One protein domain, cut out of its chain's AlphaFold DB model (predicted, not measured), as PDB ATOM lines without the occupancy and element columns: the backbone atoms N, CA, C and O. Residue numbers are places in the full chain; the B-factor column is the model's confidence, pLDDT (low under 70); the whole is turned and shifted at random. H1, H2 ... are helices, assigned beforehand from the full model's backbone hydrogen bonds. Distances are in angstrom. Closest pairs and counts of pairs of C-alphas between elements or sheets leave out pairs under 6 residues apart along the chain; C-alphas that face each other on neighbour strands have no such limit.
ATOM      1  N   ASP A  15     192.506 240.794 242.024       87.25
ATOM      2  CA  ASP A  15     192.974 239.415 241.907       87.25
ATOM      3  C   ASP A  15     192.349 238.733 240.684       87.25
ATOM      4  O   ASP A  15     193.058 238.067 239.926       87.25
ATOM      5  N   GLU A  16     191.064 238.966 240.425       85.25
ATOM      6  CA  GLU A  16     190.355 238.507 239.232       85.25
ATOM      7  C   GLU A  16     190.968 239.082 237.950       85.25
ATOM      8  O   GLU A  16     191.227 238.343 236.993       85.25
ATOM      9  N   PHE A  17     191.289 240.379 237.940       85.00
ATOM     10  CA  PHE A  17     191.996 241.016 236.833       85.00
ATOM     11  C   PHE A  17     193.384 240.399 236.632       85.00
ATOM     12  O   PHE A  17     193.772 240.084 235.505       85.00
ATOM     13  N   ARG A  18     194.128 240.164 237.720       84.38
ATOM     14  CA  ARG A  18     195.455 239.540 237.655       84.38
ATOM     15  C   ARG A  18     195.380 238.129 237.064       84.38
ATOM     16  O   ARG A  18     196.182 237.793 236.195       84.38
ATOM     17  N   ILE A  19     194.407 237.321 237.488       87.75
ATOM     18  CA  ILE A  19     194.167 235.977 236.941       87.75
ATOM     19  C   ILE A  19     193.822 236.054 235.451       87.75
ATOM     20  O   ILE A  19     194.374 235.286 234.659       87.75
ATOM     21  N   LEU A  20     192.952 236.987 235.050       87.62
ATOM     22  CA  LEU A  20     192.584 237.185 233.647       87.62
ATOM     23  C   LEU A  20     193.802 237.540 232.786       87.62
ATOM     24  O   LEU A  20     193.986 236.953 231.717       87.62
ATOM     25  N   VAL A  21     194.642 238.470 233.248       86.75
ATOM     26  CA  VAL A  21     195.864 238.874 232.541       86.75
ATOM     27  C   VAL A  21     196.824 237.696 232.406       86.75
ATOM     28  O   VAL A  21     197.242 237.401 231.288       86.75
ATOM     29  N   TYR A  22     197.121 236.974 233.493       87.06
ATOM     30  CA  TYR A  22     198.011 235.807 233.436       87.06
ATOM     31  C   TYR A  22     197.498 234.731 232.484       87.06
ATOM     32  O   TYR A  22     198.261 234.219 231.670       87.06
ATOM     33  N   LYS A  23     196.200 234.424 232.539       87.31
ATOM     34  CA  LYS A  23     195.582 233.469 231.618       87.31
ATOM     35  C   LYS A  23     195.702 233.929 230.165       87.31
ATOM     36  O   LYS A  23     196.027 233.127 229.300       87.31
ATOM     37  N   THR A  24     195.468 235.214 229.907       87.31
ATOM     38  CA  THR A  24     195.558 235.788 228.556       87.31
ATOM     39  C   THR A  24     196.982 235.712 228.012       87.31
ATOM     40  O   THR A  24     197.173 235.327 226.861       87.31
ATOM     41  N   ILE A  25     197.982 236.052 228.832       88.00
ATOM     42  CA  ILE A  25     199.399 235.943 228.467       88.00
ATOM     43  C   ILE A  25     199.746 234.485 228.170       88.00
ATOM     44  O   ILE A  25     200.217 234.195 227.074       88.00
ATOM     45  N   TYR A  26     199.411 233.567 229.078       87.12
ATOM     46  CA  TYR A  26     199.664 232.140 228.892       87.12
ATOM     47  C   TYR A  26     199.012 231.599 227.609       87.12
ATOM     48  O   TYR A  26     199.645 230.875 226.843       87.12
ATOM     49  N   ASP A  27     197.765 231.982 227.315       87.50
ATOM     50  CA  ASP A  27     197.075 231.568 226.089       87.50
ATOM     51  C   ASP A  27     197.774 232.103 224.821       87.50
ATOM     52  O   ASP A  27     197.853 231.390 223.814       87.50
ATOM     53  N   LEU A  28     198.309 233.329 224.857       89.94
ATOM     54  CA  LEU A  28     199.083 233.918 223.756       89.94
ATOM     55  C   LEU A  28     200.443 233.233 223.578       89.94
ATOM     56  O   LEU A  28     200.817 232.891 222.454       89.94
ATOM     57  N   GLU A  29     201.167 232.994 224.667       89.94
ATOM     58  CA  GLU A  29     202.441 232.270 224.656       89.94
ATOM     59  C   GLU A  29     202.246 230.855 224.115       89.94
ATOM     60  O   GLU A  29     202.988 230.409 223.239       89.94
ATOM     61  N   ARG A  30     201.173 230.171 224.525       89.44
ATOM     62  CA  ARG A  30     200.831 228.834 224.031       89.44
ATOM     63  C   ARG A  30     200.558 228.815 222.528       89.44
ATOM     64  O   ARG A  30     200.976 227.885 221.834       89.44
ATOM     65  N   GLN A  31     199.876 229.835 222.004       88.75
ATOM     66  CA  GLN A  31     199.665 230.000 220.559       88.75
ATOM     67  C   GLN A  31     200.966 230.277 219.804       88.75
ATOM     68  O   GLN A  31     201.123 229.837 218.666       88.75
ATOM     69  N   ASN A  32     201.910 230.990 220.413       89.38
ATOM     70  CA  ASN A  32     203.225 231.199 219.816       89.38
ATOM     71  C   ASN A  32     204.055 229.909 219.838       89.38
ATOM     72  O   ASN A  32     204.631 229.536 218.816       89.38
ATOM     73  N   ALA A  33     204.041 229.173 220.949       91.38
ATOM     74  CA  ALA A  33     204.742 227.905 221.102       91.38
ATOM     75  C   ALA A  33     204.269 226.846 220.091       91.38
ATOM     76  O   ALA A  33     205.089 226.119 219.523       91.38
ATOM     77  N   SER A  34     202.968 226.784 219.775       93.19
ATOM     78  CA  SER A  34     202.462 225.846 218.760       93.19
ATOM     79  C   SER A  34     203.056 226.106 217.363       93.19
ATOM     80  O   SER A  34     203.314 225.163 216.607       93.19
ATOM     81  N   ARG A  35     203.391 227.366 217.038       93.12
ATOM     82  CA  ARG A  35     204.086 227.753 215.794       93.12
ATOM     83  C   ARG A  35     205.564 227.365 215.767       93.12
ATOM     84  O   ARG A  35     206.193 227.482 214.716       93.12
ATOM     85  N   LEU A  36     206.121 226.897 216.878       93.81
ATOM     86  CA  LEU A  36     207.488 226.376 216.966       93.81
ATOM     87  C   LEU A  36     207.529 224.843 216.957       93.81
ATOM     88  O   LEU A  36     208.608 224.251 216.889       93.81
ATOM     89  N   LEU A  37     206.370 224.178 216.975       94.25
ATOM     90  CA  LEU A  37     206.302 222.730 216.825       94.25
ATOM     91  C   LEU A  37     206.807 222.284 215.442       94.25
ATOM     92  O   LEU A  37     206.552 222.976 214.444       94.25
ATOM     93  N   PRO A  38     207.437 221.092 215.354       95.81
ATOM     94  CA  PRO A  38     207.620 220.388 214.090       95.81
ATOM     95  C   PRO A  38     206.298 220.295 213.324       95.81
ATOM     96  O   PRO A  38     205.254 220.050 213.929       95.81
ATOM     97  N   GLN A  39     206.343 220.446 211.996       95.69
ATOM     98  CA  GLN A  39     205.137 220.569 211.164       95.69
ATOM     99  C   GLN A  39     204.111 219.457 211.417       95.69
ATOM    100  O   GLN A  39     202.918 219.727 211.483       95.69
ATOM    101  N   PHE A  40     204.563 218.213 211.593       95.62
ATOM    102  CA  PHE A  40     203.648 217.099 211.827       95.62
ATOM    103  C   PHE A  40     202.897 217.225 213.167       95.62
ATOM    104  O   PHE A  40     201.685 217.032 213.194       95.62
ATOM    105  N   LEU A  41     203.584 217.602 214.257       97.38
ATOM    106  CA  LEU A  41     202.966 217.813 215.574       97.38
ATOM    107  C   LEU A  41     202.051 219.029 215.563       97.38
ATOM    108  O   LEU A  41     200.997 219.009 216.192       97.38
ATOM    109  N   ARG A  42     202.434 220.069 214.815       97.25
ATOM    110  CA  ARG A  42     201.580 221.234 214.609       97.25
ATOM    111  C   ARG A  42     200.269 220.843 213.944       97.25
ATOM    112  O   ARG A  42     199.229 221.199 214.469       97.25
ATOM    113  N   ASN A  43     200.312 220.063 212.862       97.38
ATOM    114  CA  ASN A  43     199.101 219.609 212.174       97.38
ATOM    115  C   ASN A  43     198.185 218.806 213.111       97.38
ATOM    116  O   ASN A  43     196.978 219.017 213.114       97.38
ATOM    117  N   VAL A  44     198.756 217.912 213.929       98.19
ATOM    118  CA  VAL A  44     197.997 217.141 214.931       98.19
ATOM    119  C   VAL A  44     197.312 218.074 215.930       98.19
ATOM    120  O   VAL A  44     196.103 217.971 216.137       98.19
ATOM    121  N   TYR A  45     198.068 219.005 216.513       97.56
ATOM    122  CA  TYR A  45     197.563 219.954 217.503       97.56
ATOM    123  C   TYR A  45     196.523 220.926 216.925       97.56
ATOM    124  O   TYR A  45     195.500 221.189 217.550       97.56
ATOM    125  N   GLU A  46     196.757 221.458 215.726       96.44
ATOM    126  CA  GLU A  46     195.832 222.374 215.057       96.44
ATOM    127  C   GLU A  46     194.525 221.675 214.685       96.44
ATOM    128  O   GLU A  46     193.464 222.252 214.915       96.44
ATOM    129  N   GLU A  47     194.565 220.425 214.208       98.06
ATOM    130  CA  GLU A  47     193.338 219.664 213.947       98.06
ATOM    131  C   GLU A  47     192.533 219.455 215.233       98.06
ATOM    132  O   GLU A  47     191.331 219.710 215.252       98.06
ATOM    133  N   TYR A  48     193.198 219.099 216.341       97.69
ATOM    134  CA  TYR A  48     192.538 218.972 217.643       97.69
ATOM    135  C   TYR A  48     191.790 220.264 218.004       97.69
ATOM    136  O   TYR A  48     190.597 220.241 218.315       97.69
ATOM    137  N   ARG A  49     192.470 221.413 217.893       95.88
ATOM    138  CA  ARG A  49     191.901 222.735 218.200       95.88
ATOM    139  C   ARG A  49     190.758 223.111 217.263       95.88
ATOM    140  O   ARG A  49     189.747 223.636 217.729       95.88
ATOM    141  N   MET A  50     190.885 222.833 215.966       96.50
ATOM    142  CA  MET A  50     189.818 223.080 214.996       96.50
ATOM    143  C   MET A  50     188.570 222.255 215.318       96.50
ATOM    144  O   MET A  50     187.465 222.799 215.303       96.50
ATOM    145  N   VAL A  51     188.727 220.979 215.679       97.25
ATOM    146  CA  VAL A  51     187.606 220.116 216.075       97.25
ATOM    147  C   VAL A  51     186.981 220.571 217.394       97.25
ATOM    148  O   VAL A  51     185.753 220.609 217.488       97.25
ATOM    149  N   GLU A  52     187.778 220.968 218.394       95.81
ATOM    150  CA  GLU A  52     187.257 221.557 219.638       95.81
ATOM    151  C   GLU A  52     186.377 222.777 219.348       95.81
ATOM    152  O   GLU A  52     185.248 222.857 219.837       95.81
ATOM    153  N   MET A  53     186.862 223.703 218.516       94.38
ATOM    154  CA  MET A  53     186.115 224.903 218.135       94.38
ATOM    155  C   MET A  53     184.849 224.548 217.353       94.38
ATOM    156  O   MET A  53     183.772 225.053 217.668       94.38
ATOM    157  N   ALA A  54     184.944 223.635 216.384       94.69
ATOM    158  CA  ALA A  54     183.803 223.152 215.610       94.69
ATOM    159  C   ALA A  54     182.718 222.541 216.515       94.69
ATOM    160  O   ALA A  54     181.523 222.779 216.324       94.69
ATOM    161  N   LYS A  55     183.124 221.800 217.549       94.62
ATOM    162  CA  LYS A  55     182.218 221.219 218.542       94.62
ATOM    163  C   LYS A  55     181.554 222.289 219.414       94.62
ATOM    164  O   LYS A  55     180.354 222.209 219.656       94.62
ATOM    165  N   GLN A  56     182.297 223.317 219.831       92.31
ATOM    166  CA  GLN A  56     181.757 224.440 220.611       92.31
ATOM    167  C   GLN A  56     180.690 225.235 219.848       92.31
ATOM    168  O   GLN A  56     179.715 225.681 220.450       92.31
ATOM    169  N   ILE A  57     180.835 225.373 218.527       94.06
ATOM    170  CA  ILE A  57     179.847 226.055 217.675       94.06
ATOM    171  C   ILE A  57     178.743 225.123 217.144       94.06
ATOM    172  O   ILE A  57     177.895 225.560 216.369       94.06
ATOM    173  N   GLY A  58     178.726 223.854 217.569       92.06
ATOM    174  CA  GLY A  58     177.647 222.904 217.287       92.06
ATOM    175  C   GLY A  58     177.741 222.150 215.958       92.06
ATOM    176  O   GLY A  58     176.749 221.551 215.550       92.06
ATOM    177  N   ILE A  59     178.898 222.143 215.283       94.94
ATOM    178  CA  ILE A  59     179.111 221.333 214.063       94.94
ATOM    179  C   ILE A  59     179.088 219.837 214.398       94.94
ATOM    180  O   ILE A  59     178.523 219.037 213.654       94.94
ATOM    181  N   TYR A  60     179.683 219.465 215.531       92.69
ATOM    182  CA  TYR A  60     179.722 218.088 216.016       92.69
ATOM    183  C   TYR A  60     178.860 217.921 217.275       92.69
ATOM    184  O   TYR A  60     178.767 218.857 218.075       92.69
ATOM    185  N   PRO A  61     178.257 216.735 217.501       92.50
ATOM    186  CA  PRO A  61     177.514 216.452 218.728       92.50
ATOM    187  C   PRO A  61     178.368 216.680 219.979       92.50
ATOM    188  O   PRO A  61     179.538 216.315 220.017       92.50
ATOM    189  N   SER A  62     177.782 217.201 221.057       89.25
ATOM    190  CA  SER A  62     178.513 217.430 222.314       89.25
ATOM    191  C   SER A  62     179.078 216.142 222.936       89.25
ATOM    192  O   SER A  62     180.090 216.188 223.639       89.25
ATOM    193  N   SER A  63     178.478 214.988 222.640       92.69
ATOM    194  CA  SER A  63     178.912 213.666 223.097       92.69
ATOM    195  C   SER A  63     180.014 213.023 222.247       92.69
ATOM    196  O   SER A  63     180.560 212.004 222.662       92.69
ATOM    197  N   SER A  64     180.357 213.570 221.076       93.69
ATOM    198  CA  SER A  64     181.393 212.977 220.221       93.69
ATOM    199  C   SER A  64     182.798 213.188 220.794       93.69
ATOM    200  O   SER A  64     183.063 214.174 221.487       93.69
ATOM    201  N   SER A  65     183.729 212.275 220.511       96.31
ATOM    202  CA  SER A  65     185.129 212.449 220.911       96.31
ATOM    203  C   SER A  65     185.870 213.354 219.922       96.31
ATOM    204  O   SER A  65     185.875 213.086 218.722       96.31
ATOM    205  N   VAL A  66     186.527 214.396 220.442       97.19
ATOM    206  CA  VAL A  66     187.370 215.310 219.651       97.19
ATOM    207  C   VAL A  66     188.544 214.550 219.032       97.19
ATOM    208  O   VAL A  66     188.811 214.704 217.844       97.19
ATOM    209  N   THR A  67     189.201 213.682 219.810       97.31
ATOM    210  CA  THR A  67     190.374 212.927 219.347       97.31
ATOM    211  C   THR A  67     190.020 211.949 218.234       97.31
ATOM    212  O   THR A  67     190.780 211.819 217.282       97.31
ATOM    213  N   VAL A  68     188.850 211.306 218.301       98.00
ATOM    214  CA  VAL A  68     188.399 210.369 217.259       98.00
ATOM    215  C   VAL A  68     188.142 211.098 215.941       98.00
ATOM    216  O   VAL A  68     188.610 210.645 214.902       98.00
ATOM    217  N   ILE A  69     187.446 212.238 215.987       98.00
ATOM    218  CA  ILE A  69     187.143 213.038 214.792       98.00
ATOM    219  C   ILE A  69     188.435 213.570 214.160       98.00
ATOM    220  O   ILE A  69     188.642 213.420 212.958       98.00
ATOM    221  N   ALA A  70     189.328 214.140 214.971       98.00
ATOM    222  CA  ALA A  70     190.578 214.703 214.474       98.00
ATOM    223  C   ALA A  70     191.511 213.624 213.890       98.00
ATOM    224  O   ALA A  70     192.122 213.820 212.838       98.00
ATOM    225  N   ALA A  71     191.570 212.445 214.520       98.12
ATOM    226  CA  ALA A  71     192.302 211.298 213.990       98.12
ATOM    227  C   ALA A  71     191.749 210.846 212.628       98.12
ATOM    228  O   ALA A  71     192.521 210.581 211.704       98.12
ATOM    229  N   GLU A  72     190.422 210.807 212.476       97.75
ATOM    230  CA  GLU A  72     189.761 210.471 211.212       97.75
ATOM    231  C   GLU A  72     190.093 211.487 210.106       97.75
ATOM    232  O   GLU A  72     190.465 211.089 208.999       97.75
ATOM    233  N   GLN A  73     190.048 212.789 210.407       96.81
ATOM    234  CA  GLN A  73     190.372 213.856 209.449       96.81
ATOM    235  C   GLN A  73     191.821 213.782 208.956       96.81
ATOM    236  O   GLN A  73     192.076 213.938 207.757       96.81
ATOM    237  N   LEU A  74     192.765 213.463 209.848       97.25
ATOM    238  CA  LEU A  74     194.168 213.250 209.481       97.25
ATOM    239  C   LEU A  74     194.460 211.846 208.935       97.25
ATOM    240  O   LEU A  74     195.610 211.550 208.609       97.25
ATOM    241  N   LYS A  75     193.439 210.988 208.799       97.81
ATOM    242  CA  LYS A  75     193.557 209.600 208.322       97.81
ATOM    243  C   LYS A  75     194.579 208.798 209.129       97.81
ATOM    244  O   LYS A  75     195.408 208.075 208.574       97.81
ATOM    245  N   MET A  76     194.519 208.939 210.448       96.75
ATOM    246  CA  MET A  76     195.443 208.339 211.400       96.75
ATOM    247  C   MET A  76     194.697 207.410 212.371       96.75
ATOM    248  O   MET A  76     193.570 207.711 212.761       96.75
ATOM    249  N   PRO A  77     195.300 206.289 212.813       98.38
ATOM    250  CA  PRO A  77     194.742 205.506 213.912       98.38
ATOM    251  C   PRO A  77     194.619 206.347 215.190       98.38
ATOM    252  O   PRO A  77     195.554 207.064 215.543       98.38
ATOM    253  N   VAL A  78     193.506 206.208 215.919       98.06
ATOM    254  CA  VAL A  78     193.207 207.026 217.114       98.06
ATOM    255  C   VAL A  78     194.336 206.977 218.146       98.06
ATOM    256  O   VAL A  78     194.821 208.024 218.554       98.06
ATOM    257  N   GLY A  79     194.840 205.788 218.493       97.94
ATOM    258  CA  GLY A  79     195.933 205.675 219.469       97.94
ATOM    259  C   GLY A  79     197.249 206.314 219.001       97.94
ATOM    260  O   GLY A  79     198.012 206.834 219.810       97.94
ATOM    261  N   THR A  80     197.515 206.324 217.691       97.88
ATOM    262  CA  THR A  80     198.675 207.031 217.125       97.88
ATOM    263  C   THR A  80     198.487 208.543 217.210       97.88
ATOM    264  O   THR A  80     199.417 209.257 217.577       97.88
ATOM    265  N   TYR A  81     197.278 209.022 216.917       98.44
ATOM    266  CA  TYR A  81     196.927 210.432 217.034       98.44
ATOM    267  C   TYR A  81     197.050 210.922 218.479       98.44
ATOM    268  O   TYR A  81     197.677 211.947 218.718       98.44
ATOM    269  N   GLU A  82     196.531 210.161 219.444       98.31
ATOM    270  CA  GLU A  82     196.631 210.474 220.875       98.31
ATOM    271  C   GLU A  82     198.088 210.573 221.338       98.31
ATOM    272  O   GLU A  82     198.450 211.538 222.007       98.31
ATOM    273  N   ALA A  83     198.949 209.641 220.917       98.25
ATOM    274  CA  ALA A  83     200.371 209.685 221.252       98.25
ATOM    275  C   ALA A  83     201.074 210.927 220.677       98.25
ATOM    276  O   ALA A  83     201.896 211.549 221.350       98.25
ATOM    277  N   PHE A  84     200.760 211.321 219.440       98.25
ATOM    278  CA  PHE A  84     201.332 212.536 218.857       98.25
ATOM    279  C   PHE A  84     200.746 213.814 219.449       98.25
ATOM    280  O   PHE A  84     201.467 214.801 219.584       98.25
ATOM    281  N   LEU A  85     199.471 213.811 219.833       98.31
ATOM    282  CA  LEU A  85     198.856 214.941 220.517       98.31
ATOM    283  C   LEU A  85     199.505 215.157 221.892       98.31
ATOM    284  O   LEU A  85     199.855 216.286 222.226       98.31
ATOM    285  N   ASP A  86     199.753 214.083 222.642       98.12
ATOM    286  CA  ASP A  86     200.479 214.130 223.916       98.12
ATOM    287  C   ASP A  86     201.910 214.676 223.749       98.12
ATOM    288  O   ASP A  86     202.346 215.568 224.483       98.12
ATOM    289  N   GLN A  87     202.621 214.236 222.705       97.62
ATOM    290  CA  GLN A  87     203.935 214.792 222.361       97.62
ATOM    291  C   GLN A  87     203.869 216.279 221.991       97.62
ATOM    292  O   GLN A  87     204.757 217.043 222.378       97.62
ATOM    293  N   ALA A  88     202.840 216.707 221.255       97.56
ATOM    294  CA  ALA A  88     202.642 218.110 220.911       97.56
ATOM    295  C   ALA A  88     202.403 218.962 222.167       97.56
ATOM    296  O   ALA A  88     203.063 219.990 222.326       97.56
ATOM    297  N   HIS A  89     201.542 218.511 223.086       96.06
ATOM    298  CA  HIS A  89     201.317 219.172 224.373       96.06
ATOM    299  C   HIS A  89     202.598 219.256 225.195       96.06
ATOM    300  O   HIS A  89     203.000 220.350 225.581       96.06
ATOM    301  N   THR A  90     203.287 218.130 225.385       96.38
ATOM    302  CA  THR A  90     204.554 218.081 226.122       96.38
ATOM    303  C   THR A  90     205.568 219.064 225.541       96.38
ATOM    304  O   THR A  90     206.230 219.796 226.274       96.38
ATOM    305  N   ARG A  91     205.686 219.129 224.210       95.00
ATOM    306  CA  ARG A  91     206.638 220.033 223.566       95.00
ATOM    307  C   ARG A  91     206.251 221.502 223.720       95.00
ATOM    308  O   ARG A  91     207.154 222.317 223.884       95.00
ATOM    309  N   ILE A  92     204.960 221.829 223.675       95.19
ATOM    310  CA  ILE A  92     204.462 223.179 223.964       95.19
ATOM    311  C   ILE A  92     204.826 223.575 225.395       95.19
ATOM    312  O   ILE A  92     205.432 224.623 225.577       95.19
ATOM    313  N   GLU A  93     204.539 222.736 226.393       93.19
ATOM    314  CA  GLU A  93     204.849 223.074 227.791       93.19
ATOM    315  C   GLU A  93     206.358 223.268 228.016       93.19
ATOM    316  O   GLU A  93     206.762 224.202 228.701       93.19
ATOM    317  N   LEU A  94     207.208 222.459 227.373       92.50
ATOM    318  CA  LEU A  94     208.664 222.650 227.424       92.50
ATOM    319  C   LEU A  94     209.122 223.978 226.803       92.50
ATOM    320  O   LEU A  94     210.113 224.549 227.249       92.50
ATOM    321  N   LEU A  95     208.445 224.455 225.754       89.94
ATOM    322  CA  LEU A  95     208.744 225.758 225.155       89.94
ATOM    323  C   LEU A  95     208.336 226.897 226.098       89.94
ATOM    324  O   LEU A  95     209.120 227.815 226.294       89.94
ATOM    325  N   LEU A  96     207.172 226.782 226.742       88.50
ATOM    326  CA  LEU A  96     206.686 227.769 227.712       88.50
ATOM    327  C   LEU A  96     207.569 227.850 228.968       88.50
ATOM    328  O   LEU A  96     207.777 228.928 229.513       88.50
ATOM    329  N   GLN A  97     208.121 226.724 229.426       85.62
ATOM    330  CA  GLN A  97     209.073 226.707 230.544       85.62
ATOM    331  C   GLN A  97     210.401 227.380 230.180       85.62
ATOM    332  O   GLN A  97     210.934 228.148 230.974       85.62
ATOM    333  N   LYS A  98     210.911 227.128 228.970       73.75
ATOM    334  CA  LYS A  98     212.178 227.704 228.510       73.75
ATOM    335  C   LYS A  98     212.126 229.231 228.397       73.75
ATOM    336  O   LYS A  98     213.120 229.877 228.706       73.75
ATOM    337  N   ASP A  99     210.990 229.791 227.987       61.62
ATOM    338  CA  ASP A  99     210.810 231.246 227.929       61.62
ATOM    339  C   ASP A  99     210.814 231.867 229.344       61.62
ATOM    340  O   ASP A  99     211.416 232.918 229.547       61.62
ATOM    341  N   ASN A 100     210.252 231.190 230.354       61.94
ATOM    342  CA  ASN A 100     210.321 231.658 231.747       61.94
ATOM    343  C   ASN A 100     211.757 231.645 232.303       61.94
ATOM    344  O   ASN A 100     212.172 232.617 232.932       61.94
ATOM    345  N   ASP A 101     212.535 230.597 232.019       61.81
ATOM    346  CA  ASP A 101     213.928 230.482 232.478       61.81
ATOM    347  C   ASP A 101     214.868 231.528 231.834       61.81
ATOM    348  O   ASP A 101     215.906 231.873 232.406       61.81
ATOM    349  N   GLU A 102     214.533 232.026 230.636       59.31
ATOM    350  CA  GLU A 102     215.273 233.091 229.940       59.31
ATOM    351  C   GLU A 102     214.915 234.499 230.451       59.31
ATOM    352  O   GLU A 102     215.721 235.417 230.310       59.31
ATOM    353  N   HIS A 103     213.744 234.682 231.066       57.47
ATOM    354  CA  HIS A 103     213.306 235.963 231.635       57.47
ATOM    355  C   HIS A 103     213.722 236.179 233.101       57.47
ATOM    356  O   HIS A 103     213.643 237.307 233.591       57.47
ATOM    357  N   GLU A 104     214.190 235.135 233.791       53.25
ATOM    358  CA  GLU A 104     214.733 235.207 235.158       53.25
ATOM    359  C   GLU A 104     216.268 235.410 235.223       53.25
ATOM    360  O   GLU A 104     216.827 235.485 236.322       53.25
ATOM    361  N   GLN A 105     216.953 235.530 234.076       42.09
ATOM    362  CA  GLN A 105     218.403 235.797 233.960       42.09
ATOM    363  C   GLN A 105     218.703 237.220 233.479       42.09
ATOM    364  O   GLN A 105     219.706 237.791 233.970       42.09
TER     365      GLN A 105
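AT A GLANCE: This is residues 15 to 105 of the 105 residues of an uncharacterized protein of Bacillus hemicellulosilyticus JCM 9152 (UniProt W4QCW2). One long helix, H4, crosses the base of an open V made by H1 and H2, whose arms diverge from the tight link between them. Short H3 packs on H2 and on the first part of H4, while residues 15 to 25 of H1 and residues 100 to 105 stick out free. The printed part has 91 residues with four named helices, H1 to H4 in order, and no named strand; its class is all helix. It is loose, with a radius of gyration of the C-alphas of 15.3 A, and flat, spanning 44 by 30 by 17 A.

IN THESE COORDINATES: Find C-alpha 78 at (193.207, 207.026, 217.114); from there H4, residues 78 to 103, runs 38.1 A to C-alpha 103 at (213.306, 235.963, 231.635). H2 is residues 39 to 56, 25.5 A long, and H3 is residues 66 to 73, 10.7 A long. H1, residues 15 to 34, starts at C-alpha 15 at (192.974, 239.415, 241.907) and runs 28.5 A.

HOW THE PARTS SIT: Begin at H4, the hub. Its residues 81 to 89 touch residues 41 to 45 of H2, about perpendicular at 77 degrees; the closest C-alphas, of Leu 41 and Ala 88, are 5.4 A apart. Further along, its residues 92 to 96 touch residues 29 to 34 of H1 at a steep tilt of 64 degrees, opposite ways, with the C-alphas of Ala 33 and Ile 92 closest at 5.5 A. Its residues 78 to 82 touch H3, where the C-alphas of Ala 71 and Val 78 are closest at 5.4 A. H3 also touches H2, at a steep tilt of 60 degrees, the C-alphas of Tyr 48 and Ala 70 closest at 5.7 A. H1 and H2 are close but not clearly touching, the C-alphas of Ser 34 and Arg 42 closest at 6.3 A; H1 and H3 are apart. In H1, H2, H3 and H4 every O i to N i+4 pair is within hydrogen-bond range.

THE WHOLE: Look to Pro 61 and Gln 105 for the two C-alphas farthest apart, 47.7 A. The printed part has no cut and no long link. The pLDDT is under 70 at residues 99 to 105.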